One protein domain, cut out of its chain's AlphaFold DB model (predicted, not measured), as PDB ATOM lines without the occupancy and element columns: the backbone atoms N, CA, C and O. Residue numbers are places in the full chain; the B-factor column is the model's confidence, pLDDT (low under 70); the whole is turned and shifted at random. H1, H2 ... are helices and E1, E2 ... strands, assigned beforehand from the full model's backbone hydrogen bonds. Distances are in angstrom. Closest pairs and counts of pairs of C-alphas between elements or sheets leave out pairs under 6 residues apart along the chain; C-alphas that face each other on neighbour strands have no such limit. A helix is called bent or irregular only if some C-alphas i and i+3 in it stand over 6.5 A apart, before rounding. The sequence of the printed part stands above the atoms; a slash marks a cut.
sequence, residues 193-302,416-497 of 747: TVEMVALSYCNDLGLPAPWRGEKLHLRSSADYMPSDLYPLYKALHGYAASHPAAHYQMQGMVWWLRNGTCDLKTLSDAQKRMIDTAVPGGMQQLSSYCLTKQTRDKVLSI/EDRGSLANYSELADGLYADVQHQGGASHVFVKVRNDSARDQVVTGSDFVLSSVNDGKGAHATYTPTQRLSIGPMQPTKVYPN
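This is residues 193 to 302 and 416 to 497 of the 747 residues of the protein "PT-TG domain-containing protein" of Pseudomonas fluorescens (UniProt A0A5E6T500). A seven-strand sheet, curled like part of a barrel and folded back on itself with E8 as the hinge, makes one lobe; the other lobe is helical, with the hairpin H2 and H3 packing over E8 and E1 and with H4 and H5 farther out. Residues 295 to 302 of H5 stick out. The printed part has 192 residues with five named helices and eight named strands, in the order E1 E2 H1 H2 H3 H4 H5 E3 E4 E5 E6 E7 E8. The sheet runs E2 E7 E8 E1 E5 E4 E3, all antiparallel, and the class is mixed, helices and strands. The whole is compact, with a radius of gyration of the C-alphas of 17.9 A and spans of 50 by 41 by 29 A.

Find C-alpha 193 at (92.105, 90.258, 31.965); E1 runs from there to 202, 26.3 A, and bends by 52 degrees at 199. Next come E2, 216 to 220, H1, 221 to 224, H2, 227 to 242, 24.0 A, and H3, 244 to 259, 23.4 A. H2 and H3 are irregular: C-alphas 228 and 231 are 7.1 A apart, and 245 and 248 are 7.6 A apart. H4 is 269 to 278; H5, 282 to 302, 30.1 A, ends at (136.217, 94.831, 0.593). Then read E3, 424 to 426, E4, 431 to 437, E5, 444 to 450, E6, 456 to 459, E7, 463 to 467, and E8, 484 to 496, 28.1 A, which bends by 82 degrees at 488.

In this folded sheet, bent into two leaves, E2 and E7 face E1, E5, E4 and E3. Look at N 197 and O 490, 2.9 A, for E8 and E1, and at N 465 and O 484, 2.8 A, for the hairpin E7 and E8. E3, E4 and E5 form a meander, each strand the antiparallel neighbour of the one before; N 434 and O 447 are 2.9 A apart. E6 pairs with no named strand. H1, H2 and H3 are on the same face, at heights over the sheet of 7.3, 10.5 and 9.2 A. H2 and H3 touch at a shallow tilt of 15 degrees, opposite ways, closest at C-alphas 240 and 246, 5.8 A. H4 touches H2 about perpendicular, at 85 degrees, closest at C-alphas 236 and 278, 5.5 A. H5 touches H2 with 282 to 289 alone, closest at C-alphas 232 and 282, 6.7 A. Every O i to N i+4 pair is within hydrogen-bond range in H4 and H5, 10 of 12 in H2 and in H3; H1 is too short for one.

The C-alphas farthest apart, Ile 302 and Pro 496, are 60.1 A apart. Residues 303 to 415 are not printed, with 52.1 A between C-alphas 302 and 416. The links E1 to E2 and E7 to E8 are long. Look for pLDDT under 70 at 416 to 419, 441 and 470 to 480.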
ATOM      1  N   THR A 193      91.401  89.069  32.446       91.00
ATOM      2  CA  THR A 193      92.105  90.258  31.965       91.00
ATOM      3  C   THR A 193      92.906  90.866  33.111       91.00
ATOM      4  O   THR A 193      92.348  91.219  34.151       91.00
ATOM      5  N   VAL A 194      94.216  91.010  32.922       90.38
ATOM      6  CA  VAL A 194      95.135  91.633  33.882       90.38
ATOM      7  C   VAL A 194      95.525  93.018  33.377       90.38
ATOM      8  O   VAL A 194      96.091  93.151  32.296       90.38
ATOM      9  N   GLU A 195      95.248  94.048  34.170       92.12
ATOM     10  CA  GLU A 195      95.774  95.401  33.976       92.12
ATOM     11  C   GLU A 195      97.099  95.516  34.735       92.12
ATOM     12  O   GLU A 195      97.151  95.261  35.940       92.12
ATOM     13  N   MET A 196      98.173  95.907  34.053       91.94
ATOM     14  CA  MET A 196      99.502  96.090  34.631       91.94
ATOM     15  C   MET A 196     100.106  97.433  34.219       91.94
ATOM     16  O   MET A 196      99.880  97.915  33.111       91.94
ATOM     17  N   VAL A 197     100.881  98.029  35.119       90.50
ATOM     18  CA  VAL A 197     101.757  99.161  34.807       90.50
ATOM     19  C   VAL A 197     103.112  98.594  34.415       90.50
ATOM     20  O   VAL A 197     103.637  97.721  35.106       90.50
ATOM     21  N   ALA A 198     103.678  99.081  33.319       90.81
ATOM     22  CA  ALA A 198     105.007  98.708  32.872       90.81
ATOM     23  C   ALA A 198     105.937  99.922  32.906       90.81
ATOM     24  O   ALA A 198     105.649 100.961  32.310       90.81
ATOM     25  N   LEU A 199     107.094  99.756  33.546       89.75
ATOM     26  CA  LEU A 199     108.247 100.588  33.225       89.75
ATOM     27  C   LEU A 199     108.698 100.236  31.807       89.75
ATOM     28  O   LEU A 199     108.657  99.067  31.417       89.75
ATOM     29  N   SER A 200     109.164 101.218  31.044       91.88
ATOM     30  CA  SER A 200     109.681 100.970  29.701       91.88
ATOM     31  C   SER A 200     111.025 101.651  29.466       91.88
ATOM     32  O   SER A 200     111.441 102.513  30.243       91.88
ATOM     33  N   TYR A 201     111.705 101.230  28.402       91.88
ATOM     34  CA  TYR A 201     112.982 101.788  27.972       91.88
ATOM     35  C   TYR A 201     112.890 102.280  26.532       91.88
ATOM     36  O   TYR A 201     112.528 101.536  25.620       91.88
ATOM     37  N   CYS A 202     113.283 103.525  26.307       90.62
ATOM     38  CA  CYS A 202     113.373 104.139  24.994       90.62
ATOM     39  C   CYS A 202     114.346 103.357  24.101       90.62
ATOM     40  O   CYS A 202     115.493 103.137  24.480       90.62
ATOM     41  N   ASN A 203     113.952 102.978  22.889       87.69
ATOM     42  CA  ASN A 203     114.840 102.286  21.947       87.69
ATOM     43  C   ASN A 203     115.606 103.250  21.035       87.69
ATOM     44  O   ASN A 203     116.767 103.008  20.698       87.69
ATOM     45  N   ASP A 204     114.966 104.333  20.605       84.94
ATOM     46  CA  ASP A 204     115.450 105.123  19.473       84.94
ATOM     47  C   ASP A 204     116.091 106.439  19.919       84.94
ATOM     48  O   ASP A 204     115.430 107.359  20.402       84.94
ATOM     49  N   LEU A 205     117.409 106.528  19.742       77.38
ATOM     50  CA  LEU A 205     118.182 107.716  20.081       77.38
ATOM     51  C   LEU A 205     117.755 108.897  19.189       77.38
ATOM     52  O   LEU A 205     117.912 108.846  17.972       77.38
ATOM     53  N   GLY A 206     117.236 109.964  19.802       77.81
ATOM     54  CA  GLY A 206     116.881 111.217  19.120       77.81
ATOM     55  C   GLY A 206     115.438 111.339  18.604       77.81
ATOM     56  O   GLY A 206     115.069 112.429  18.173       77.81
ATOM     57  N   LEU A 207     114.610 110.289  18.675       81.56
ATOM     58  CA  LEU A 207     113.152 110.418  18.491       81.56
ATOM     59  C   LEU A 207     112.488 110.895  19.796       81.56
ATOM     60  O   LEU A 207     113.024 110.574  20.853       81.56
ATOM     61  N   PRO A 208     111.354 111.625  19.760       79.50
ATOM     62  CA  PRO A 208     110.632 112.079  20.955       79.50
ATOM     63  C   PRO A 208     109.982 110.926  21.735       79.50
ATOM     64  O   PRO A 208     109.592 109.913  21.151       79.50
ATOM     65  N   ALA A 209     109.851 111.097  23.055       81.00
ATOM     66  CA  ALA A 209     109.142 110.152  23.909       81.00
ATOM     67  C   ALA A 209     107.647 110.169  23.557       81.00
ATOM     68  O   ALA A 209     107.148 111.235  23.173       81.00
ATOM     69  N   PRO A 210     106.922 109.045  23.695       80.44
ATOM     70  CA  PRO A 210     105.521 109.035  23.323       80.44
ATOM     71  C   PRO A 210     104.686 109.994  24.180       80.44
ATOM     72  O   PRO A 210     104.876 110.106  25.400       80.44
ATOM     73  N   TRP A 211     103.761 110.710  23.546       77.94
ATOM     74  CA  TRP A 211     102.909 111.679  24.232       77.94
ATOM     75  C   TRP A 211     101.765 110.996  24.992       77.94
ATOM     76  O   TRP A 211     101.545 109.779  24.929       77.94
ATOM     77  N   ARG A 212     101.036 111.776  25.791       79.19
ATOM     78  CA  ARG A 212      99.868 111.285  26.527       79.19
ATOM     79  C   ARG A 212      98.743 110.950  25.550       79.19
ATOM     80  O   ARG A 212      98.376 111.773  24.721       79.19
ATOM     81  N   GLY A 213      98.190 109.744  25.658       75.50
ATOM     82  CA  GLY A 213      97.147 109.242  24.761       75.50
ATOM     83  C   GLY A 213      97.648 108.713  23.413       75.50
ATOM     84  O   GLY A 213      96.818 108.255  22.620       75.50
ATOM     85  N   GLU A 214      98.964 108.739  23.160       78.62
ATOM     86  CA  GLU A 214      99.549 108.199  21.934       78.62
ATOM     87  C   GLU A 214      99.231 106.713  21.756       78.62
ATOM     88  O   GLU A 214      99.185 105.945  22.723       78.62
ATOM     89  N   LYS A 215      98.999 106.317  20.500       83.19
ATOM     90  CA  LYS A 215      98.640 104.949  20.155       83.19
ATOM     91  C   LYS A 215      99.886 104.103  19.935       83.19
ATOM     92  O   LYS A 215     100.656 104.346  19.005       83.19
ATOM     93  N   LEU A 216     100.072 103.108  20.797       87.31
ATOM     94  CA  LEU A 216     101.235 102.228  20.800       87.31
ATOM     95  C   LEU A 216     100.795 100.778  20.607       87.31
ATOM     96  O   LEU A 216      99.979 100.271  21.372       87.31
ATOM     97  N   HIS A 217     101.383 100.113  19.619       89.25
ATOM     98  CA  HIS A 217     101.116  98.716  19.302       89.25
ATOM     99  C   HIS A 217     102.208  97.806  19.865       89.25
ATOM    100  O   HIS A 217     103.398  98.124  19.777       89.25
ATOM    101  N   LEU A 218     101.807  96.671  20.436       91.88
ATOM    102  CA  LEU A 218     102.673  95.734  21.144       91.88
ATOM    103  C   LEU A 218     103.150  94.648  20.168       91.88
ATOM    104  O   LEU A 218     102.356  93.865  19.656       91.88
ATOM    105  N   ARG A 219     104.454  94.622  19.873       89.06
ATOM    106  CA  ARG A 219     105.084  93.736  18.875       89.06
ATOM    107  C   ARG A 219     106.175  92.882  19.509       89.06
ATOM    108  O   ARG A 219     106.708  93.262  20.548       89.06
ATOM    109  N   SER A 220     106.546  91.764  18.881       90.31
ATOM    110  CA  SER A 220     107.646  90.927  19.380       90.31
ATOM    111  C   SER A 220     108.964  91.706  19.412       90.31
ATOM    112  O   SER A 220     109.332  92.359  18.437       90.31
ATOM    113  N   SER A 221     109.702  91.624  20.517       91.31
ATOM    114  CA  SER A 221     111.037  92.221  20.651       91.31
ATOM    115  C   SER A 221     112.099  91.507  19.800       91.31
ATOM    116  O   SER A 221     113.108  92.125  19.454       91.31
ATOM    117  N   ALA A 222     111.857  90.251  19.402       88.75
ATOM    118  CA  ALA A 222     112.736  89.481  18.518       88.75
ATOM    119  C   ALA A 222     112.885  90.124  17.127       88.75
ATOM    120  O   ALA A 222     113.960  90.060  16.536       88.75
ATOM    121  N   ASP A 223     111.858  90.830  16.640       84.06
ATOM    122  CA  ASP A 223     111.919  91.583  15.379       84.06
ATOM    123  C   ASP A 223     112.852  92.804  15.450       84.06
ATOM    124  O   ASP A 223     113.226  93.354  14.414       84.06
ATOM    125  N   TYR A 224     113.221  93.254  16.656       80.94
ATOM    126  CA  TYR A 224     113.953  94.500  16.905       80.94
ATOM    127  C   TYR A 224     115.394  94.312  17.382       80.94
ATOM    128  O   TYR A 224     116.113  95.311  17.487       80.94
ATOM    129  N   MET A 225     115.813  93.077  17.663       84.88
ATOM    130  CA  MET A 225     117.146  92.736  18.165       84.88
ATOM    131  C   MET A 225     117.811  91.686  17.262       84.88
ATOM    132  O   MET A 225     117.130  90.793  16.762       84.88
ATOM    133  N   PRO A 226     119.141  91.732  17.059       84.56
ATOM    134  CA  PRO A 226     119.862  90.628  16.430       84.56
ATOM    135  C   PRO A 226     119.634  89.323  17.205       84.56
ATOM    136  O   PRO A 226     119.733  89.331  18.433       84.56
ATOM    137  N   SER A 227     119.395  88.211  16.503       84.62
ATOM    138  CA  SER A 227     119.157  86.878  17.094       84.62
ATOM    139  C   SER A 227     120.170  86.520  18.180       84.62
ATOM    140  O   SER A 227     119.804  86.073  19.262       84.62
ATOM    141  N   ASP A 228     121.442  86.799  17.913       86.50
ATOM    142  CA  ASP A 228     122.575  86.420  18.759       86.50
ATOM    143  C   ASP A 228     122.649  87.260  20.047       86.50
ATOM    144  O   ASP A 228     123.255  86.841  21.031       86.50
ATOM    145  N   LEU A 229     122.026  88.444  20.045       89.88
ATOM    146  CA  LEU A 229     121.903  89.334  21.203       89.88
ATOM    147  C   LEU A 229     120.553  89.198  21.914       89.88
ATOM    148  O   LEU A 229     120.413  89.696  23.030       89.88
ATOM    149  N   TYR A 230     119.569  88.525  21.312       90.62
ATOM    150  CA  TYR A 230     118.230  88.388  21.880       90.62
ATOM    151  C   TYR A 230     118.214  87.728  23.276       90.62
ATOM    152  O   TYR A 230     117.573  88.283  24.174       90.62
ATOM    153  N   PRO A 231     118.968  86.636  23.545       92.62
ATOM    154  CA  PRO A 231     119.044  86.059  24.889       92.62
ATOM    155  C   PRO A 231     119.624  87.033  25.922       92.62
ATOM    156  O   PRO A 231     119.075  87.172  27.014       92.62
ATOM    157  N   LEU A 232     120.688  87.763  25.560       94.25
ATOM    158  CA  LEU A 232     121.318  88.760  26.430       94.25
ATOM    159  C   LEU A 232     120.366  89.932  26.717       94.25
ATOM    160  O   LEU A 232     120.234  90.358  27.863       94.25
ATOM    161  N   TYR A 233     119.649  90.413  25.699       94.38
ATOM    162  CA  TYR A 233     118.612  91.434  25.840       94.38
ATOM    163  C   TYR A 233     117.505  90.990  26.815       94.38
ATOM    164  O   TYR A 233     117.150  91.756  27.716       94.38
ATOM    165  N   LYS A 234     116.997  89.752  26.695       94.44
ATOM    166  CA  LYS A 234     115.986  89.210  27.620       94.44
ATOM    167  C   LYS A 234     116.508  89.089  29.050       94.44
ATOM    168  O   LYS A 234     115.806  89.479  29.983       94.44
ATOM    169  N   ALA A 235     117.730  88.590  29.222       94.25
ATOM    170  CA  ALA A 235     118.355  88.427  30.531       94.25
ATOM    171  C   ALA A 235     118.603  89.772  31.234       94.25
ATOM    172  O   ALA A 235     118.307  89.905  32.418       94.25
ATOM    173  N   LEU A 236     119.048  90.800  30.504       94.44
ATOM    174  CA  LEU A 236     119.229  92.152  31.041       94.44
ATOM    175  C   LEU A 236     117.906  92.789  31.506       94.44
ATOM    176  O   LEU A 236     117.874  93.439  32.550       94.44
ATOM    177  N   HIS A 237     116.792  92.546  30.807       93.50
ATOM    178  CA  HIS A 237     115.463  92.953  31.286       93.50
ATOM    179  C   HIS A 237     115.039  92.184  32.552       93.50
ATOM    180  O   HIS A 237     114.488  92.782  33.476       93.50
ATOM    181  N   GLY A 238     115.338  90.880  32.634       91.44
ATOM    182  CA  GLY A 238     115.117  90.078  33.846       91.44
ATOM    183  C   GLY A 238     115.951  90.551  35.044       91.44
ATOM    184  O   GLY A 238     115.455  90.633  36.172       91.44
ATOM    185  N   TYR A 239     117.197  90.953  34.791       92.62
ATOM    186  CA  TYR A 239     118.063  91.590  35.778       92.62
ATOM    187  C   TYR A 239     117.480  92.931  36.248       92.62
ATOM    188  O   TYR A 239     117.357  93.158  37.449       92.62
ATOM    189  N   ALA A 240     117.039  93.794  35.328       90.00
ATOM    190  CA  ALA A 240     116.463  95.095  35.671       90.00
ATOM    191  C   ALA A 240     115.150  95.004  36.479       90.00
ATOM    192  O   ALA A 240     114.867  95.894  37.279       90.00
ATOM    193  N   ALA A 241     114.378  93.921  36.328       88.50
ATOM    194  CA  ALA A 241     113.200  93.635  37.155       88.50
ATOM    195  C   ALA A 241     113.557  93.347  38.619       88.50
ATOM    196  O   ALA A 241     112.994  93.950  39.532       88.50
ATOM    197  N   SER A 242     114.565  92.502  38.844       88.00
ATOM    198  CA  SER A 242     115.085  92.214  40.188       88.00
ATOM    199  C   SER A 242     115.930  93.357  40.777       88.00
ATOM    200  O   SER A 242     116.095  93.434  41.994       88.00
ATOM    201  N   HIS A 243     116.419  94.282  39.944       91.12
ATOM    202  CA  HIS A 243     117.302  95.382  40.343       91.12
ATOM    203  C   HIS A 243     116.768  96.757  39.883       91.12
ATOM    204  O   HIS A 243     117.349  97.361  38.982       91.12
ATOM    205  N   PRO A 244     115.725  97.335  40.518       84.44
ATOM    206  CA  PRO A 244     115.160  98.627  40.099       84.44
ATOM    207  C   PRO A 244     116.174  99.784  40.023       84.44
ATOM    208  O   PRO A 244     116.073 100.649  39.155       84.44
ATOM    209  N   ALA A 245     117.209  99.773  40.874       85.56
ATOM    210  CA  ALA A 245     118.304 100.750  40.841       85.56
ATOM    211  C   ALA A 245     119.111 100.737  39.521       85.56
ATOM    212  O   ALA A 245     119.743 101.733  39.171       85.56
ATOM    213  N   ALA A 246     119.067  99.635  38.769       86.56
ATOM    214  CA  ALA A 246     119.721  99.481  37.475       86.56
ATOM    215  C   ALA A 246     118.958 100.148  36.312       86.56
ATOM    216  O   ALA A 246     119.480 100.177  35.201       86.56
ATOM    217  N   HIS A 247     117.756 100.705  36.527       84.50
ATOM    218  CA  HIS A 247     116.886 101.225  35.459       84.50
ATOM    219  C   HIS A 247     117.598 102.180  34.472       84.50
ATOM    220  O   HIS A 247     117.547 101.964  33.263       84.50
ATOM    221  N   TYR A 248     118.341 103.181  34.957       85.00
ATOM    222  CA  TYR A 248     119.061 104.130  34.087       85.00
ATOM    223  C   TYR A 248     120.235 103.497  33.325       85.00
ATOM    224  O   TYR A 248     120.515 103.847  32.179       85.00
ATOM    225  N   GLN A 249     120.918 102.536  33.945       90.06
ATOM    226  CA  GLN A 249     121.995 101.781  33.302       90.06
ATOM    227  C   GLN A 249     121.423 100.857  32.213       90.06
ATOM    228  O   GLN A 249     122.003 100.751  31.132       90.06
ATOM    229  N   MET A 250     120.247 100.272  32.469       91.94
ATOM    230  CA  MET A 250     119.489  99.467  31.517       91.94
ATOM    231  C   MET A 250     119.035 100.291  30.306       91.94
ATOM    232  O   MET A 250     119.208  99.846  29.175       91.94
ATOM    233  N   GLN A 251     118.566 101.528  30.506       91.00
ATOM    234  CA  GLN A 251     118.242 102.451  29.410       91.00
ATOM    235  C   GLN A 251     119.443 102.679  28.470       91.00
ATOM    236  O   GLN A 251     119.319 102.574  27.247       91.00
ATOM    237  N   GLY A 252     120.633 102.919  29.031       89.88
ATOM    238  CA  GLY A 252     121.867 103.005  28.243       89.88
ATOM    239  C   GLY A 252     122.230 101.689  27.538       89.88
ATOM    240  O   GLY A 252     122.781 101.711  26.439       89.88
ATOM    241  N   MET A 253     121.893 100.542  28.136       92.12
ATOM    242  CA  MET A 253     122.157  99.221  27.555       92.12
ATOM    243  C   MET A 253     121.219  98.866  26.401       92.12
ATOM    244  O   MET A 253     121.695  98.334  25.402       92.12
ATOM    245  N   VAL A 254     119.932  99.223  26.473       91.00
ATOM    246  CA  VAL A 254     118.983  99.074  25.352       91.00
ATOM    247  C   VAL A 254     119.481  99.846  24.127       91.00
ATOM    248  O   VAL A 254     119.580  99.280  23.037       91.00
ATOM    249  N   TRP A 255     119.898 101.106  24.307       89.19
ATOM    250  CA  TRP A 255     120.499 101.893  23.224       89.19
ATOM    251  C   TRP A 255     121.783 101.272  22.679       89.19
ATOM    252  O   TRP A 255     121.963 101.240  21.460       89.19
ATOM    253  N   TRP A 256     122.663 100.763  23.545       90.06
ATOM    254  CA  TRP A 256     123.914 100.147  23.110       90.06
ATOM    255  C   TRP A 256     123.674  98.853  22.318       90.06
ATOM    256  O   TRP A 256     124.245  98.689  21.245       90.06
ATOM    257  N   LEU A 257     122.796  97.957  22.779       89.50
ATOM    258  CA  LEU A 257     122.490  96.701  22.077       89.50
ATOM    259  C   LEU A 257     121.858  96.950  20.701       89.50
ATOM    260  O   LEU A 257     122.180  96.261  19.735       89.50
ATOM    261  N   ARG A 258     120.992  97.966  20.600       83.88
ATOM    262  CA  ARG A 258     120.270  98.315  19.369       83.88
ATOM    263  C   ARG A 258     121.117  99.097  18.360       83.88
ATOM    264  O   ARG A 258     121.075  98.825  17.160       83.88
ATOM    265  N   ASN A 259     121.864 100.096  18.834       78.19
ATOM    266  CA  ASN A 259     122.532 101.097  17.992       78.19
ATOM    267  C   ASN A 259     124.067 101.056  18.072       78.19
ATOM    268  O   ASN A 259     124.732 101.808  17.359       78.19
ATOM    269  N   GLY A 260     124.637 100.181  18.902       72.69
ATOM    270  CA  GLY A 260     126.066 100.110  19.182       72.69
ATOM    271  C   GLY A 260     126.944  99.882  17.950       72.69
ATOM    272  O   GLY A 260     126.687  99.036  17.083       72.69
ATOM    273  N   THR A 261     128.061 100.605  17.933       72.75
ATOM    274  CA  THR A 261     129.154 100.508  16.952       72.75
ATOM    275  C   THR A 261     129.998  99.239  17.103       72.75
ATOM    276  O   THR A 261     130.975  99.071  16.380       72.75
ATOM    277  N   CYS A 262     129.647  98.353  18.042       86.44
ATOM    278  CA  CYS A 262     130.480  97.235  18.490       86.44
ATOM    279  C   CYS A 262     131.827  97.671  19.105       86.44
ATOM    280  O   CYS A 262     132.756  96.871  19.179       86.44
ATOM    281  N   ASP A 263     131.930  98.919  19.584       89.06
ATOM    282  CA  ASP A 263     133.043  99.369  20.423       89.06
ATOM    283  C   ASP A 263     132.743  99.110  21.908       89.06
ATOM    284  O   ASP A 263     132.091  99.908  22.586       89.06
ATOM    285  N   LEU A 264     133.249  97.991  22.428       90.94
ATOM    286  CA  LEU A 264     133.105  97.597  23.835       90.94
ATOM    287  C   LEU A 264     133.754  98.588  24.822       90.94
ATOM    288  O   LEU A 264     133.443  98.540  26.013       90.94
ATOM    289  N   LYS A 265     134.631  99.498  24.369       90.69
ATOM    290  CA  LYS A 265     135.250 100.524  25.230       90.69
ATOM    291  C   LYS A 265     134.262 101.616  25.637       90.69
ATOM    292  O   LYS A 265     134.474 102.270  26.652       90.69
ATOM    293  N   THR A 266     133.176 101.785  24.879       90.06
ATOM    294  CA  THR A 266     132.078 102.711  25.215       90.06
ATOM    295  C   THR A 266     131.210 102.219  26.377       90.06
ATOM    296  O   THR A 266     130.459 103.006  26.948       90.06
ATOM    297  N   LEU A 267     131.321 100.941  26.758       91.31
ATOM    298  CA  LEU A 267     130.653 100.397  27.935       91.31
ATOM    299  C   LEU A 267     131.410 100.790  29.205       91.31
ATOM    300  O   LEU A 267     132.605 100.522  29.351       91.31
ATOM    301  N   SER A 268     130.685 101.365  30.162       91.50
ATOM    302  CA  SER A 268     131.189 101.556  31.523       91.50
ATOM    303  C   SER A 268     131.406 100.211  32.225       91.50
ATOM    304  O   SER A 268     130.738  99.220  31.926       91.50
ATOM    305  N   ASP A 269     132.292 100.160  33.219       92.81
ATOM    306  CA  ASP A 269     132.538  98.912  33.959       92.81
ATOM    307  C   ASP A 269     131.320  98.457  34.780       92.81
ATOM    308  O   ASP A 269     131.167  97.271  35.056       92.81
ATOM    309  N   ALA A 270     130.412  99.379  35.119       90.69
ATOM    310  CA  ALA A 270     129.109  99.041  35.685       90.69
ATOM    311  C   ALA A 270     128.231  98.270  34.682       90.69
ATOM    312  O   ALA A 270     127.635  97.263  35.051       90.69
ATOM    313  N   GLN A 271     128.205  98.691  33.413       93.25
ATOM    314  CA  GLN A 271     127.478  97.999  32.343       93.25
ATOM    315  C   GLN A 271     128.101  96.640  32.002       93.25
ATOM    316  O   GLN A 271     127.370  95.665  31.866       93.25
ATOM    317  N   LYS A 272     129.437  96.537  31.946       94.56
ATOM    318  CA  LYS A 272     130.130  95.246  31.746       94.56
ATOM    319  C   LYS A 272     129.787  94.256  32.862       94.56
ATOM    320  O   LYS A 272     129.351  93.145  32.586       94.56
ATOM    321  N   ARG A 273     129.881  94.693  34.128       93.69
ATOM    322  CA  ARG A 273     129.473  93.876  35.283       93.69
ATOM    323  C   ARG A 273     127.994  93.505  35.241       93.69
ATOM    324  O   ARG A 273     127.670  92.370  35.561       93.69
ATOM    325  N   MET A 274     127.105  94.416  34.840       94.38
ATOM    326  CA  MET A 274     125.680  94.112  34.671       94.38
ATOM    327  C   MET A 274     125.458  93.010  33.632       94.38
ATOM    328  O   MET A 274     124.710  92.078  33.907       94.38
ATOM    329  N   ILE A 275     126.124  93.091  32.477       95.62
ATOM    330  CA  ILE A 275     126.068  92.070  31.423       95.62
ATOM    331  C   ILE A 275     126.497  90.704  31.969       95.62
ATOM    332  O   ILE A 275     125.728  89.753  31.856       95.62
ATOM    333  N   ASP A 276     127.663  90.617  32.616       95.19
ATOM    334  CA  ASP A 276     128.180  89.346  33.149       95.19
ATOM    335  C   ASP A 276     127.404  88.826  34.375       95.19
ATOM    336  O   ASP A 276     127.410  87.627  34.648       95.19
ATOM    337  N   THR A 277     126.708  89.703  35.108       95.00
ATOM    338  CA  THR A 277     125.821  89.312  36.223       95.00
ATOM    339  C   THR A 277     124.462  88.825  35.714       95.00
ATOM    340  O   THR A 277     123.891  87.898  36.280       95.00
ATOM    341  N   ALA A 278     123.932  89.437  34.650       94.25
ATOM    342  CA  ALA A 278     122.678  89.026  34.020       94.25
ATOM    343  C   ALA A 278     122.831  87.718  33.226       94.25
ATOM    344  O   ALA A 278     121.911  86.903  33.202       94.25
ATOM    345  N   VAL A 279     123.990  87.515  32.588       94.62
ATOM    346  CA  VAL A 279     124.371  86.283  31.887       94.62
ATOM    347  C   VAL A 279     125.845  85.997  32.181       94.62
ATOM    348  O   VAL A 279     126.693  86.749  31.704       94.62
ATOM    349  N   PRO A 280     126.198  84.913  32.894       94.00
ATOM    350  CA  PRO A 280     127.593  84.505  33.045       94.00
ATOM    351  C   PRO A 280     128.262  84.299  31.677       94.00
ATOM    352  O   PRO A 280     127.807  83.488  30.873       94.00
ATOM    353  N   GLY A 281     129.322  85.063  31.390       93.62
ATOM    354  CA  GLY A 281     129.969  85.088  30.070       93.62
ATOM    355  C   GLY A 281     129.280  85.990  29.032       93.62
ATOM    356  O   GLY A 281     129.648  85.967  27.856       93.62
ATOM    357  N   GLY A 282     128.314  86.818  29.435       94.44
ATOM    358  CA  GLY A 282     127.595  87.743  28.560       94.44
ATOM    359  C   GLY A 282     128.519  88.717  27.821       94.44
ATOM    360  O   GLY A 282     128.292  88.992  26.642       94.44
ATOM    361  N   MET A 283     129.609  89.178  28.445       95.38
ATOM    362  CA  MET A 283     130.612  90.016  27.776       95.38
ATOM    363  C   MET A 283     131.393  89.247  26.706       95.38
ATOM    364  O   MET A 283     131.774  89.835  25.692       95.38
ATOM    365  N   GLN A 284     131.597  87.937  26.879       92.75
ATOM    366  CA  GLN A 284     132.211  87.081  25.862       92.75
ATOM    367  C   GLN A 284     131.257  86.877  24.679       92.75
ATOM    368  O   GLN A 284     131.671  87.081  23.540       92.75
ATOM    369  N   GLN A 285     129.977  86.569  24.927       90.81
ATOM    370  CA  GLN A 285     128.943  86.496  23.882       90.81
ATOM    371  C   GLN A 285     128.868  87.807  23.083       90.81
ATOM    372  O   GLN A 285     128.865  87.796  21.850       90.81
ATOM    373  N   LEU A 286     128.872  88.944  23.784       92.88
ATOM    374  CA  LEU A 286     128.847  90.272  23.181       92.88
ATOM    375  C   LEU A 286     130.100  90.550  22.342       92.88
ATOM    376  O   LEU A 286     129.989  91.084  21.238       92.88
ATOM    377  N   SER A 287     131.278  90.160  22.832       93.25
ATOM    378  CA  SER A 287     132.550  90.280  22.112       93.25
ATOM    379  C   SER A 287     132.570  89.436  20.836       93.25
ATOM    380  O   SER A 287     132.887  89.958  19.768       93.25
ATOM    381  N   SER A 288     132.130  88.176  20.907       90.62
ATOM    382  CA  SER A 288     132.014  87.283  19.749       90.62
ATOM    383  C   SER A 288     131.057  87.838  18.691       90.62
ATOM    384  O   SER A 288     131.406  87.881  17.512       90.62
ATOM    385  N   TYR A 289     129.886  88.350  19.091       92.12
ATOM    386  CA  TYR A 289     128.973  89.040  18.172       92.12
ATOM    387  C   TYR A 289     129.632  90.271  17.522       92.12
ATOM    388  O   TYR A 289     129.550  90.462  16.306       92.12
ATOM    389  N   CYS A 290     130.326  91.093  18.316       92.88
ATOM    390  CA  CYS A 290     131.025  92.283  17.831       92.88
ATOM    391  C   CYS A 290     132.124  91.939  16.817       92.88
ATOM    392  O   CYS A 290     132.205  92.585  15.772       92.88
ATOM    393  N   LEU A 291     132.931  90.910  17.090       91.81
ATOM    394  CA  LEU A 291     133.981  90.427  16.196       91.81
ATOM    395  C   LEU A 291     133.395  89.893  14.882       91.81
ATOM    396  O   LEU A 291     133.853  90.282  13.806       91.81
ATOM    397  N   THR A 292     132.341  89.075  14.954       87.75
ATOM    398  CA  THR A 292     131.632  88.540  13.780       87.75
ATOM    399  C   THR A 292     131.062  89.662  12.914       87.75
ATOM    400  O   THR A 292     131.278  89.681  11.700       87.75
ATOM    401  N   LYS A 293     130.399  90.653  13.523       87.31
ATOM    402  CA  LYS A 293     129.847  91.815  12.811       87.31
ATOM    403  C   LYS A 293     130.941  92.683  12.182       87.31
ATOM    404  O   LYS A 293     130.851  92.974  10.995       87.31
ATOM    405  N   GLN A 294     132.006  93.024  12.912       88.88
ATOM    406  CA  GLN A 294     133.135  93.785  12.354       88.88
ATOM    407  C   GLN A 294     133.833  93.042  11.205       88.88
ATOM    408  O   GLN A 294     134.243  93.664  10.227       88.88
ATOM    409  N   THR A 295     133.960  91.717  11.303       87.31
ATOM    410  CA  THR A 295     134.536  90.878  10.242       87.31
ATOM    411  C   THR A 295     133.633  90.879   9.012       87.31
ATOM    412  O   THR A 295     134.104  91.162   7.914       87.31
ATOM    413  N   ARG A 296     132.319  90.681   9.193       82.50
ATOM    414  CA  ARG A 296     131.321  90.777   8.119       82.50
ATOM    415  C   ARG A 296     131.332  92.153   7.447       82.50
ATOM    416  O   ARG A 296     131.343  92.216   6.223       82.50
ATOM    417  N   ASP A 297     131.377  93.237   8.216       83.19
ATOM    418  CA  ASP A 297     131.388  94.605   7.685       83.19
ATOM    419  C   ASP A 297     132.682  94.911   6.901       83.19
ATOM    420  O   ASP A 297     132.620  95.558   5.854       83.19
ATOM    421  N   LYS A 298     133.840  94.386   7.336       86.38
ATOM    422  CA  LYS A 298     135.109  94.444   6.579       86.38
ATOM    423  C   LYS A 298     135.058  93.621   5.290       86.38
ATOM    424  O   LYS A 298     135.459  94.113   4.241       86.38
ATOM    425  N   VAL A 299     134.548  92.391   5.339       79.62
ATOM    426  CA  VAL A 299     134.392  91.538   4.147       79.62
ATOM    427  C   VAL A 299     133.435  92.190   3.143       79.62
ATOM    428  O   VAL A 299     133.722  92.213   1.951       79.62
ATOM    429  N   LEU A 300     132.342  92.799   3.615       77.88
ATOM    430  CA  LEU A 300     131.395  93.535   2.776       77.88
ATOM    431  C   LEU A 300     131.977  94.833   2.199       77.88
ATOM    432  O   LEU A 300     131.650  95.168   1.062       77.88
ATOM    433  N   SER A 301     132.809  95.578   2.935       82.62
ATOM    434  CA  SER A 301     133.445  96.792   2.399       82.62
ATOM    435  C   SER A 301     134.526  96.463   1.368       82.62
ATOM    436  O   SER A 301     134.583  97.115   0.328       82.62
ATOM    437  N   ILE A 302     135.300  95.395   1.590       81.31
ATOM    438  CA  ILE A 302     136.217  94.831   0.593       81.31
ATOM    439  C   ILE A 302     135.426  94.395  -0.647       81.31
ATOM    440  O   ILE A 302     135.708  94.878  -1.738       81.31
ATOM    441  N   GLU A 416      91.453 113.134  19.653       49.50
ATOM    442  CA  GLU A 416      91.066 111.830  20.183       49.50
ATOM    443  C   GLU A 416      90.682 110.914  19.012       49.50
ATOM    444  O   GLU A 416      89.508 110.831  18.637       49.50
ATOM    445  N   ASP A 417      91.649 110.200  18.431       56.00
ATOM    446  CA  ASP A 417      91.320 109.164  17.461       56.00
ATOM    447  C   ASP A 417      90.677 107.965  18.181       56.00
ATOM    448  O   ASP A 417      91.328 107.028  18.656       56.00
ATOM    449  N   ARG A 418      89.346 108.043  18.289       51.62
ATOM    450  CA  ARG A 418      88.438 106.997  18.784       51.62
ATOM    451  C   ARG A 418      88.248 105.862  17.757       51.62
ATOM    452  O   ARG A 418      87.619 104.841  18.066       51.62
ATOM    453  N   GLY A 419      88.749 106.042  16.533       58.97
ATOM    454  CA  GLY A 419      88.746 105.079  15.437       58.97
ATOM    455  C   GLY A 419      89.986 104.184  15.413       58.97
ATOM    456  O   GLY A 419      89.824 102.988  15.148       58.97
ATOM    457  N   SER A 420      91.164 104.741  15.724       72.88
ATOM    458  CA  SER A 420      92.454 104.042  15.677       72.88
ATOM    459  C   SER A 420      92.442 102.733  16.461       72.88
ATOM    460  O   SER A 420      91.894 102.614  17.562       72.88
ATOM    461  N   LEU A 421      93.071 101.730  15.856       84.00
ATOM    462  CA  LEU A 421      93.166 100.381  16.394       84.00
ATOM    463  C   LEU A 421      94.526 100.090  17.026       84.00
ATOM    464  O   LEU A 421      94.667  99.057  17.664       84.00
ATOM    465  N   ALA A 422      95.506 100.982  16.878       84.00
ATOM    466  CA  ALA A 422      96.905 100.709  17.199       84.00
ATOM    467  C   ALA A 422      97.163 100.278  18.658       84.00
ATOM    468  O   ALA A 422      98.062  99.475  18.889       84.00
ATOM    469  N   ASN A 423      96.341 100.714  19.621       89.25
ATOM    470  CA  ASN A 423      96.397 100.242  21.016       89.25
ATOM    471  C   ASN A 423      96.152  98.734  21.174       89.25
ATOM    472  O   ASN A 423      96.589  98.138  22.158       89.25
ATOM    473  N   TYR A 424      95.411  98.132  20.243       92.56
ATOM    474  CA  TYR A 424      94.999  96.740  20.297       92.56
ATOM    475  C   TYR A 424      96.007  95.858  19.566       92.56
ATOM    476  O   TYR A 424      96.394  96.147  18.435       92.56
ATOM    477  N   SER A 425      96.438  94.777  20.214       93.25
ATOM    478  CA  SER A 425      97.424  93.840  19.658       93.25
ATOM    479  C   SER A 425      97.019  92.402  19.976       93.25
ATOM    480  O   SER A 425      96.815  92.074  21.142       93.25
ATOM    481  N   GLU A 426      96.893  91.538  18.974       92.88
ATOM    482  CA  GLU A 426      96.868  90.083  19.180       92.88
ATOM    483  C   GLU A 426      98.309  89.597  19.370       92.88
ATOM    484  O   GLU A 426      99.190  89.946  18.580       92.88
ATOM    485  N   LEU A 427      98.558  88.840  20.435       91.69
ATOM    486  CA  LEU A 427      99.875  88.295  20.765       91.69
ATOM    487  C   LEU A 427      99.914  86.792  20.452       91.69
ATOM    488  O   LEU A 427      98.942  86.204  19.977       91.69
ATOM    489  N   ALA A 428     101.047  86.155  20.752       82.50
ATOM    490  CA  ALA A 428     101.140  84.699  20.744       82.50
ATOM    491  C   ALA A 428     100.102  84.048  21.685       82.50
ATOM    492  O   ALA A 428      99.569  84.684  22.597       82.50
ATOM    493  N   ASP A 429      99.824  82.769  21.430       83.25
ATOM    494  CA  ASP A 429      99.036  81.870  22.286       83.25
ATOM    495  C   ASP A 429      97.582  82.302  22.587       83.25
ATOM    496  O   ASP A 429      96.903  81.702  23.422       83.25
ATOM    497  N   GLY A 430      97.052  83.286  21.850       83.06
ATOM    498  CA  GLY A 430      95.667  83.755  21.980       83.06
ATOM    499  C   GLY A 430      95.455  84.808  23.071       83.06
ATOM    500  O   GLY A 430      94.338  84.949  23.576       83.06
ATOM    501  N   LEU A 431      96.510  85.540  23.444       92.31
ATOM    502  CA  LEU A 431      96.392  86.744  24.266       92.31
ATOM    503  C   LEU A 431      96.057  87.969  23.414       92.31
ATOM    504  O   LEU A 431      96.531  88.118  22.288       92.31
ATOM    505  N   TYR A 432      95.331  88.910  24.008       94.56
ATOM    506  CA  TYR A 432      95.044  90.212  23.411       94.56
ATOM    507  C   TYR A 432      95.497  91.323  24.356       94.56
ATOM    508  O   TYR A 432      95.212  91.270  25.549       94.56
ATOM    509  N   ALA A 433      96.175  92.343  23.837       95.50
ATOM    510  CA  ALA A 433      96.605  93.520  24.584       95.50
ATOM    511  C   ALA A 433      95.802  94.773  24.192       95.50
ATOM    512  O   ALA A 433      95.527  94.975  23.011       95.50
ATOM    513  N   ASP A 434      95.464  95.611  25.176       94.94
ATOM    514  CA  ASP A 434      95.069  97.023  25.031       94.94
ATOM    515  C   ASP A 434      96.108  97.871  25.774       94.94
ATOM    516  O   ASP A 434      96.247  97.771  26.998       94.94
ATOM    517  N   VAL A 435      96.873  98.667  25.030       92.94
ATOM    518  CA  VAL A 435      97.926  99.536  25.566       92.94
ATOM    519  C   VAL A 435      97.402 100.961  25.705       92.94
ATOM    520  O   VAL A 435      96.851 101.533  24.769       92.94
ATOM    521  N   GLN A 436      97.615 101.573  26.867       89.50
ATOM    522  CA  GLN A 436      97.242 102.956  27.142       89.50
ATOM    523  C   GLN A 436      98.459 103.715  27.679       89.50
ATOM    524  O   GLN A 436      99.020 103.362  28.716       89.50
ATOM    525  N   HIS A 437      98.875 104.761  26.967       84.69
ATOM    526  CA  HIS A 437     100.024 105.583  27.337       84.69
ATOM    527  C   HIS A 437      99.571 106.870  28.036       84.69
ATOM    528  O   HIS A 437      98.804 107.642  27.458       84.69
ATOM    529  N   GLN A 438     100.034 107.134  29.262       81.81
ATOM    530  CA  GLN A 438      99.684 108.370  29.985       81.81
ATOM    531  C   GLN A 438     100.712 109.508  29.826       81.81
ATOM    532  O   GLN A 438     100.471 110.603  30.324       81.81
ATOM    533  N   GLY A 439     101.768 109.297  29.032       71.62
ATOM    534  CA  GLY A 439     102.778 110.304  28.679       71.62
ATOM    535  C   GLY A 439     104.113 110.064  29.384       71.62
ATOM    536  O   GLY A 439     104.140 109.767  30.572       71.62
ATOM    537  N   GLY A 440     105.223 110.182  28.645       72.25
ATOM    538  CA  GLY A 440     106.561 109.826  29.138       72.25
ATOM    539  C   GLY A 440     106.780 108.310  29.283       72.25
ATOM    540  O   GLY A 440     105.853 107.548  29.548       72.25
ATOM    541  N   ALA A 441     108.027 107.854  29.124       68.50
ATOM    542  CA  ALA A 441     108.346 106.428  28.966       68.50
ATOM    543  C   ALA A 441     107.912 105.517  30.140       68.50
ATOM    544  O   ALA A 441     107.688 104.323  29.943       68.50
ATOM    545  N   SER A 442     107.770 106.041  31.358       74.12
ATOM    546  CA  SER A 442     107.460 105.232  32.550       74.12
ATOM    547  C   SER A 442     105.963 105.021  32.819       74.12
ATOM    548  O   SER A 442     105.623 104.367  33.803       74.12
ATOM    549  N   HIS A 443     105.065 105.558  31.983       78.06
ATOM    550  CA  HIS A 443     103.614 105.561  32.230       78.06
ATOM    551  C   HIS A 443     102.827 104.739  31.198       78.06
ATOM    552  O   HIS A 443     101.803 105.177  30.657       78.06
ATOM    553  N   VAL A 444     103.307 103.521  30.941       89.69
ATOM    554  CA  VAL A 444     102.615 102.523  30.121       89.69
ATOM    555  C   VAL A 444     101.656 101.711  30.994       89.69
ATOM    556  O   VAL A 444     102.074 101.056  31.950       89.69
ATOM    557  N   PHE A 445     100.382 101.681  30.617       92.62
ATOM    558  CA  PHE A 445      99.398 100.735  31.134       92.62
ATOM    559  C   PHE A 445      99.122  99.695  30.051       92.62
ATOM    560  O   PHE A 445      98.777 100.047  28.924       92.62
ATOM    561  N   VAL A 446      99.261  98.414  30.379       94.25
ATOM    562  CA  VAL A 446      98.958  97.301  29.475       94.25
ATOM    563  C   VAL A 446      97.849  96.474  30.107       94.25
ATOM    564  O   VAL A 446      97.983  95.990  31.228       94.25
ATOM    565  N   LYS A 447      96.737  96.298  29.402       95.00
ATOM    566  CA  LYS A 447      95.720  95.302  29.749       95.00
ATOM    567  C   LYS A 447      95.954  94.096  28.869       95.00
ATOM    568  O   LYS A 447      95.875  94.239  27.656       95.00
ATOM    569  N   VAL A 448      96.225  92.933  29.453       94.88
ATOM    570  CA  VAL A 448      96.322  91.675  28.704       94.88
ATOM    571  C   VAL A 448      95.157  90.775  29.076       94.88
ATOM    572  O   VAL A 448      94.943  90.470  30.247       94.88
ATOM    573  N   ARG A 449      94.408  90.361  28.061       93.69
ATOM    574  CA  ARG A 449      93.251  89.479  28.126       93.69
ATOM    575  C   ARG A 449      93.650  88.090  27.639       93.69
ATOM    576  O   ARG A 449      94.151  87.955  26.526       93.69
ATOM    577  N   ASN A 450      93.415  87.076  28.467       90.25
ATOM    578  CA  ASN A 450      93.606  85.666  28.134       90.25
ATOM    579  C   ASN A 450      92.233  85.003  27.972       90.25
ATOM    580  O   ASN A 450      91.518  84.825  28.958       90.25
ATOM    581  N   ASP A 451      91.853  84.658  26.742       84.12
ATOM    582  CA  ASP A 451      90.622  83.902  26.446       84.12
ATOM    583  C   ASP A 451      90.858  82.387  26.306       84.12
ATOM    584  O   ASP A 451      89.911  81.627  26.092       84.12
ATOM    585  N   SER A 452      92.102  81.922  26.466       80.44
ATOM    586  CA  SER A 452      92.410  80.494  26.526       80.44
ATOM    587  C   SER A 452      91.976  79.878  27.866       80.44
ATOM    588  O   SER A 452      91.739  80.567  28.862       80.44
ATOM    589  N   ALA A 453      91.901  78.547  27.906       72.06
ATOM    590  CA  ALA A 453      91.560  77.788  29.109       72.06
ATOM    591  C   ALA A 453      92.754  77.459  30.025       72.06
ATOM    592  O   ALA A 453      92.601  76.679  30.965       72.06
ATOM    593  N   ARG A 454      93.944  77.991  29.733       78.06
ATOM    594  CA  ARG A 454      95.166  77.769  30.514       78.06
ATOM    595  C   ARG A 454      95.746  79.106  30.946       78.06
ATOM    596  O   ARG A 454      95.616  80.099  30.232       78.06
ATOM    597  N   ASP A 455      96.385  79.131  32.106       83.69
ATOM    598  CA  ASP A 455      97.136  80.307  32.527       83.69
ATOM    599  C   ASP A 455      98.340  80.488  31.594       83.69
ATOM    600  O   ASP A 455      98.965  79.510  31.174       83.69
ATOM    601  N   GLN A 456      98.656  81.733  31.251       88.31
ATOM    602  CA  GLN A 456      99.738  82.064  30.324       88.31
ATOM    603  C   GLN A 456     100.667  83.107  30.936       88.31
ATOM    604  O   GLN A 456     100.246  83.906  31.767       88.31
ATOM    605  N   VAL A 457     101.939  83.110  30.544       90.75
ATOM    606  CA  VAL A 457     102.952  84.003  31.122       90.75
ATOM    607  C   VAL A 457     103.363  85.049  30.092       90.75
ATOM    608  O   VAL A 457     104.034  84.737  29.113       90.75
ATOM    609  N   VAL A 458     103.009  86.308  30.341       92.50
ATOM    610  CA  VAL A 458     103.508  87.451  29.565       92.50
ATOM    611  C   VAL A 458     104.856  87.852  30.137       92.50
ATOM    612  O   VAL A 458     104.937  88.205  31.309       92.50
ATOM    613  N   THR A 459     105.910  87.837  29.326       93.88
ATOM    614  CA  THR A 459     107.236  88.338  29.719       93.88
ATOM    615  C   THR A 459     107.486  89.665  29.019       93.88
ATOM    616  O   THR A 459     107.428  89.727  27.796       93.88
ATOM    617  N   GLY A 460     107.775  90.733  29.770       92.75
ATOM    618  CA  GLY A 460     107.900  92.084  29.206       92.75
ATOM    619  C   GLY A 460     108.986  92.161  28.132       92.75
ATOM    620  O   GLY A 460     108.791  92.736  27.066       92.75
ATOM    621  N   SER A 461     110.093  91.449  28.351       93.88
ATOM    622  CA  SER A 461     111.211  91.399  27.413       93.88
ATOM    623  C   SER A 461     110.934  90.662  26.102       93.88
ATOM    624  O   SER A 461     111.750  90.778  25.194       93.88
ATOM    625  N   ASP A 462     109.800  89.970  25.944       94.69
ATOM    626  CA  ASP A 462     109.359  89.441  24.643       94.69
ATOM    627  C   ASP A 462     108.655  90.495  23.769       94.69
ATOM    628  O   ASP A 462     108.304  90.207  22.622       94.69
ATOM    629  N   PHE A 463     108.498  91.734  24.263       94.56
ATOM    630  CA  PHE A 463     107.726  92.773  23.588       94.56
ATOM    631  C   PHE A 463     108.405  94.151  23.513       94.56
ATOM    632  O   PHE A 463     109.161  94.585  24.387       94.56
ATOM    633  N   VAL A 464     108.089  94.863  22.432       92.81
ATOM    634  CA  VAL A 464     108.416  96.270  22.183       92.81
ATOM    635  C   VAL A 464     107.143  96.974  21.722       92.81
ATOM    636  O   VAL A 464     106.469  96.530  20.793       92.81
ATOM    637  N   LEU A 465     106.840  98.099  22.354       91.69
ATOM    638  CA  LEU A 465     105.826  99.041  21.907       91.69
ATOM    639  C   LEU A 465     106.377  99.882  20.761       91.69
ATOM    640  O   LEU A 465     107.495 100.390  20.840       91.69
ATOM    641  N   SER A 466     105.577 100.080  19.723       87.38
ATOM    642  CA  SER A 466     105.873 101.006  18.630       87.38
ATOM    643  C   SER A 466     104.677 101.908  18.400       87.38
ATOM    644  O   SER A 466     103.554 101.413  18.291       87.38
ATOM    645  N   SER A 467     104.916 103.204  18.232       80.00
ATOM    646  CA  SER A 467     103.960 104.048  17.523       80.00
ATOM    647  C   SER A 467     103.847 103.589  16.073       80.00
ATOM    648  O   SER A 467     104.775 102.992  15.504       80.00
ATOM    649  N   VAL A 468     102.669 103.798  15.502       72.62
ATOM    650  CA  VAL A 468     102.279 103.303  14.181       72.62
ATOM    651  C   VAL A 468     101.315 104.287  13.533       72.62
ATOM    652  O   VAL A 468     100.409 104.805  14.178       72.62
ATOM    653  N   ASN A 469     101.509 104.519  12.235       70.62
ATOM    654  CA  ASN A 469     100.561 105.246  11.402       70.62
ATOM    655  C   ASN A 469      99.596 104.233  10.780       70.62
ATOM    656  O   ASN A 469     100.005 103.486   9.889       70.62
ATOM    657  N   ASP A 470      98.349 104.194  11.248       65.12
ATOM    658  CA  ASP A 470      97.299 103.322  10.703       65.12
ATOM    659  C   ASP A 470      96.530 103.957   9.524       65.12
ATOM    660  O   ASP A 470      95.613 103.343   8.974       65.12
ATOM    661  N   GLY A 471      96.926 105.166   9.100       59.84
ATOM    662  CA  GLY A 471      96.391 105.863   7.929       59.84
ATOM    663  C   GLY A 471      94.950 106.359   8.077       59.84
ATOM    664  O   GLY A 471      94.371 106.821   7.093       59.84
ATOM    665  N   LYS A 472      94.362 106.263   9.275       57.84
ATOM    666  CA  LYS A 472      93.029 106.780   9.597       57.84
ATOM    667  C   LYS A 472      93.194 108.016  10.490       57.84
ATOM    668  O   LYS A 472      94.157 108.132  11.235       57.84
ATOM    669  N   GLY A 473      92.293 108.989  10.355       51.88
ATOM    670  CA  GLY A 473      92.437 110.275  11.050       51.88
ATOM    671  C   GLY A 473      93.483 111.214  10.426       51.88
ATOM    672  O   GLY A 473      94.145 110.900   9.438       51.88
ATOM    673  N   ALA A 474      93.585 112.431  10.964       41.91
ATOM    674  CA  ALA A 474      94.207 113.588  10.302       41.91
ATOM    675  C   ALA A 474      95.756 113.615  10.309       41.91
ATOM    676  O   ALA A 474      96.363 114.680  10.182       41.91
ATOM    677  N   HIS A 475      96.427 112.467  10.427       51.72
ATOM    678  CA  HIS A 475      97.884 112.365  10.576       51.72
ATOM    679  C   HIS A 475      98.665 112.498   9.250       51.72
ATOM    680  O   HIS A 475      99.617 111.758   8.992       51.72
ATOM    681  N   ALA A 476      98.326 113.499   8.429       53.03
ATOM    682  CA  ALA A 476      99.057 113.848   7.202       53.03
ATOM    683  C   ALA A 476     100.545 114.194   7.452       53.03
ATOM    684  O   ALA A 476     101.356 114.182   6.529       53.03
ATOM    685  N   THR A 477     100.904 114.478   8.707       59.00
ATOM    686  CA  THR A 477     102.268 114.739   9.186       59.00
ATOM    687  C   THR A 477     102.674 113.791  10.322       59.00
ATOM    688  O   THR A 477     103.325 114.224  11.275       59.00
ATOM    689  N   TYR A 478     102.268 112.512  10.262       62.06
ATOM    690  CA  TYR A 478     102.685 111.497  11.237       62.06
ATOM    691  C   TYR A 478     104.203 111.552  11.456       62.06
ATOM    692  O   TYR A 478     104.991 111.276  10.549       62.06
ATOM    693  N   THR A 479     104.599 111.924  12.672       65.31
ATOM    694  CA  THR A 479     105.998 111.965  13.089       65.31
ATOM    695  C   THR A 479     106.218 110.799  14.043       65.31
ATOM    696  O   THR A 479     105.592 110.775  15.101       65.31
ATOM    697  N   PRO A 480     107.066 109.823  13.688       68.06
ATOM    698  CA  PRO A 480     107.277 108.654  14.521       68.06
ATOM    699  C   PRO A 480     107.976 109.014  15.831       68.06
ATOM    700  O   PRO A 480     108.966 109.751  15.847       68.06
ATOM    701  N   THR A 481     107.470 108.448  16.916       74.31
ATOM    702  CA  THR A 481     108.023 108.576  18.268       74.31
ATOM    703  C   THR A 481     108.899 107.369  18.612       74.31
ATOM    704  O   THR A 481     109.108 106.469  17.794       74.31
ATOM    705  N   GLN A 482     109.477 107.358  19.811       82.44
ATOM    706  CA  GLN A 482     110.307 106.246  20.264       82.44
ATOM    707  C   GLN A 482     109.526 104.943  20.406       82.44
ATOM    708  O   GLN A 482     108.492 104.881  21.071       82.44
ATOM    709  N   ARG A 483     110.122 103.855  19.910       89.44
ATOM    710  CA  ARG A 483     109.767 102.511  20.369       89.44
ATOM    711  C   ARG A 483     110.153 102.350  21.839       89.44
ATOM    712  O   ARG A 483     111.225 102.803  22.247       89.44
ATOM    713  N   LEU A 484     109.337 101.651  22.620       92.06
ATOM    714  CA  LEU A 484     109.566 101.412  24.046       92.06
ATOM    715  C   LEU A 484     109.680  99.907  24.329       92.06
ATOM    716  O   LEU A 484     108.736  99.155  24.106       92.06
ATOM    717  N   SER A 485     110.827  99.450  24.822       93.38
ATOM    718  CA  SER A 485     110.996  98.081  25.320       93.38
ATOM    719  C   SER A 485     110.265  97.934  26.643       93.38
ATOM    720  O   SER A 485     110.429  98.783  27.519       93.38
ATOM    721  N   ILE A 486     109.480  96.869  26.811       93.31
ATOM    722  CA  ILE A 486     108.742  96.651  28.056       93.31
ATOM    723  C   ILE A 486     109.697  96.082  29.112       93.31
ATOM    724  O   ILE A 486     110.270  95.002  28.970       93.31
ATOM    725  N   GLY A 487     109.890  96.872  30.163       90.31
ATOM    726  CA  GLY A 487     110.709  96.564  31.320       90.31
ATOM    727  C   GLY A 487     109.921  95.854  32.422       90.31
ATOM    728  O   GLY A 487     109.026  95.057  32.136       90.31
ATOM    729  N   PRO A 488     110.259  96.116  33.695       90.06
ATOM    730  CA  PRO A 488     109.567  95.524  34.834       90.06
ATOM    731  C   PRO A 488     108.074  95.889  34.851       90.06
ATOM    732  O   PRO A 488     107.707  97.060  34.736       90.06
ATOM    733  N   MET A 489     107.221  94.878  35.025       90.69
ATOM    734  CA  MET A 489     105.762  94.991  35.008       90.69
ATOM    735  C   MET A 489     105.177  94.735  36.398       90.69
ATOM    736  O   MET A 489     105.519  93.760  37.072       90.69
ATOM    737  N   GLN A 490     104.246  95.583  36.820       87.81
ATOM    738  CA  GLN A 490     103.505  95.434  38.065       87.81
ATOM    739  C   GLN A 490     102.011  95.268  37.749       87.81
ATOM    740  O   GLN A 490     101.377  96.229  37.304       87.81
ATOM    741  N   PRO A 491     101.416  94.077  37.959       87.94
ATOM    742  CA  PRO A 491      99.973  93.927  37.852       87.94
ATOM    743  C   PRO A 491      99.295  94.829  38.887       87.94
ATOM    744  O   PRO A 491      99.703  94.875  40.044       87.94
ATOM    745  N   THR A 492      98.279  95.574  38.459       85.81
ATOM    746  CA  THR A 492      97.513  96.491  39.314       85.81
ATOM    747  C   THR A 492      96.117  95.959  39.593       85.81
ATOM    748  O   THR A 492      95.620  96.116  40.706       85.81
ATOM    749  N   LYS A 493      95.478  95.312  38.608       85.31
ATOM    750  CA  LYS A 493      94.109  94.791  38.724       85.31
ATOM    751  C   LYS A 493      93.945  93.513  37.905       85.31
ATOM    752  O   LYS A 493      94.567  93.351  36.859       85.31
ATOM    753  N   VAL A 494      93.075  92.620  38.370       83.50
ATOM    754  CA  VAL A 494      92.690  91.392  37.658       83.50
ATOM    755  C   VAL A 494      91.173  91.319  37.619       83.50
ATOM    756  O   VAL A 494      90.518  91.382  38.663       83.50
ATOM    757  N   TYR A 495      90.630  91.175  36.418       82.56
ATOM    758  CA  TYR A 495      89.202  91.160  36.136       82.56
ATOM    759  C   TYR A 495      88.815  89.876  35.393       82.56
ATOM    760  O   TYR A 495      89.620  89.362  34.614       82.56
ATOM    761  N   PRO A 496      87.589  89.356  35.572       82.12
ATOM    762  CA  PRO A 496      87.036  88.405  34.615       82.12
ATOM    763  C   PRO A 496      86.912  89.026  33.218       82.12
ATOM    764  O   PRO A 496      86.669  90.223  33.081       82.12
ATOM    765  N   ASN A 497      86.978  88.187  32.186       83.69
ATOM    766  CA  ASN A 497      86.721  88.594  30.800       83.69
ATOM    767  C   ASN A 497      85.250  88.942  30.500       83.69
ATOM    768  O   ASN A 497      84.962  89.527  29.453       83.69
TER     769      ASN A 497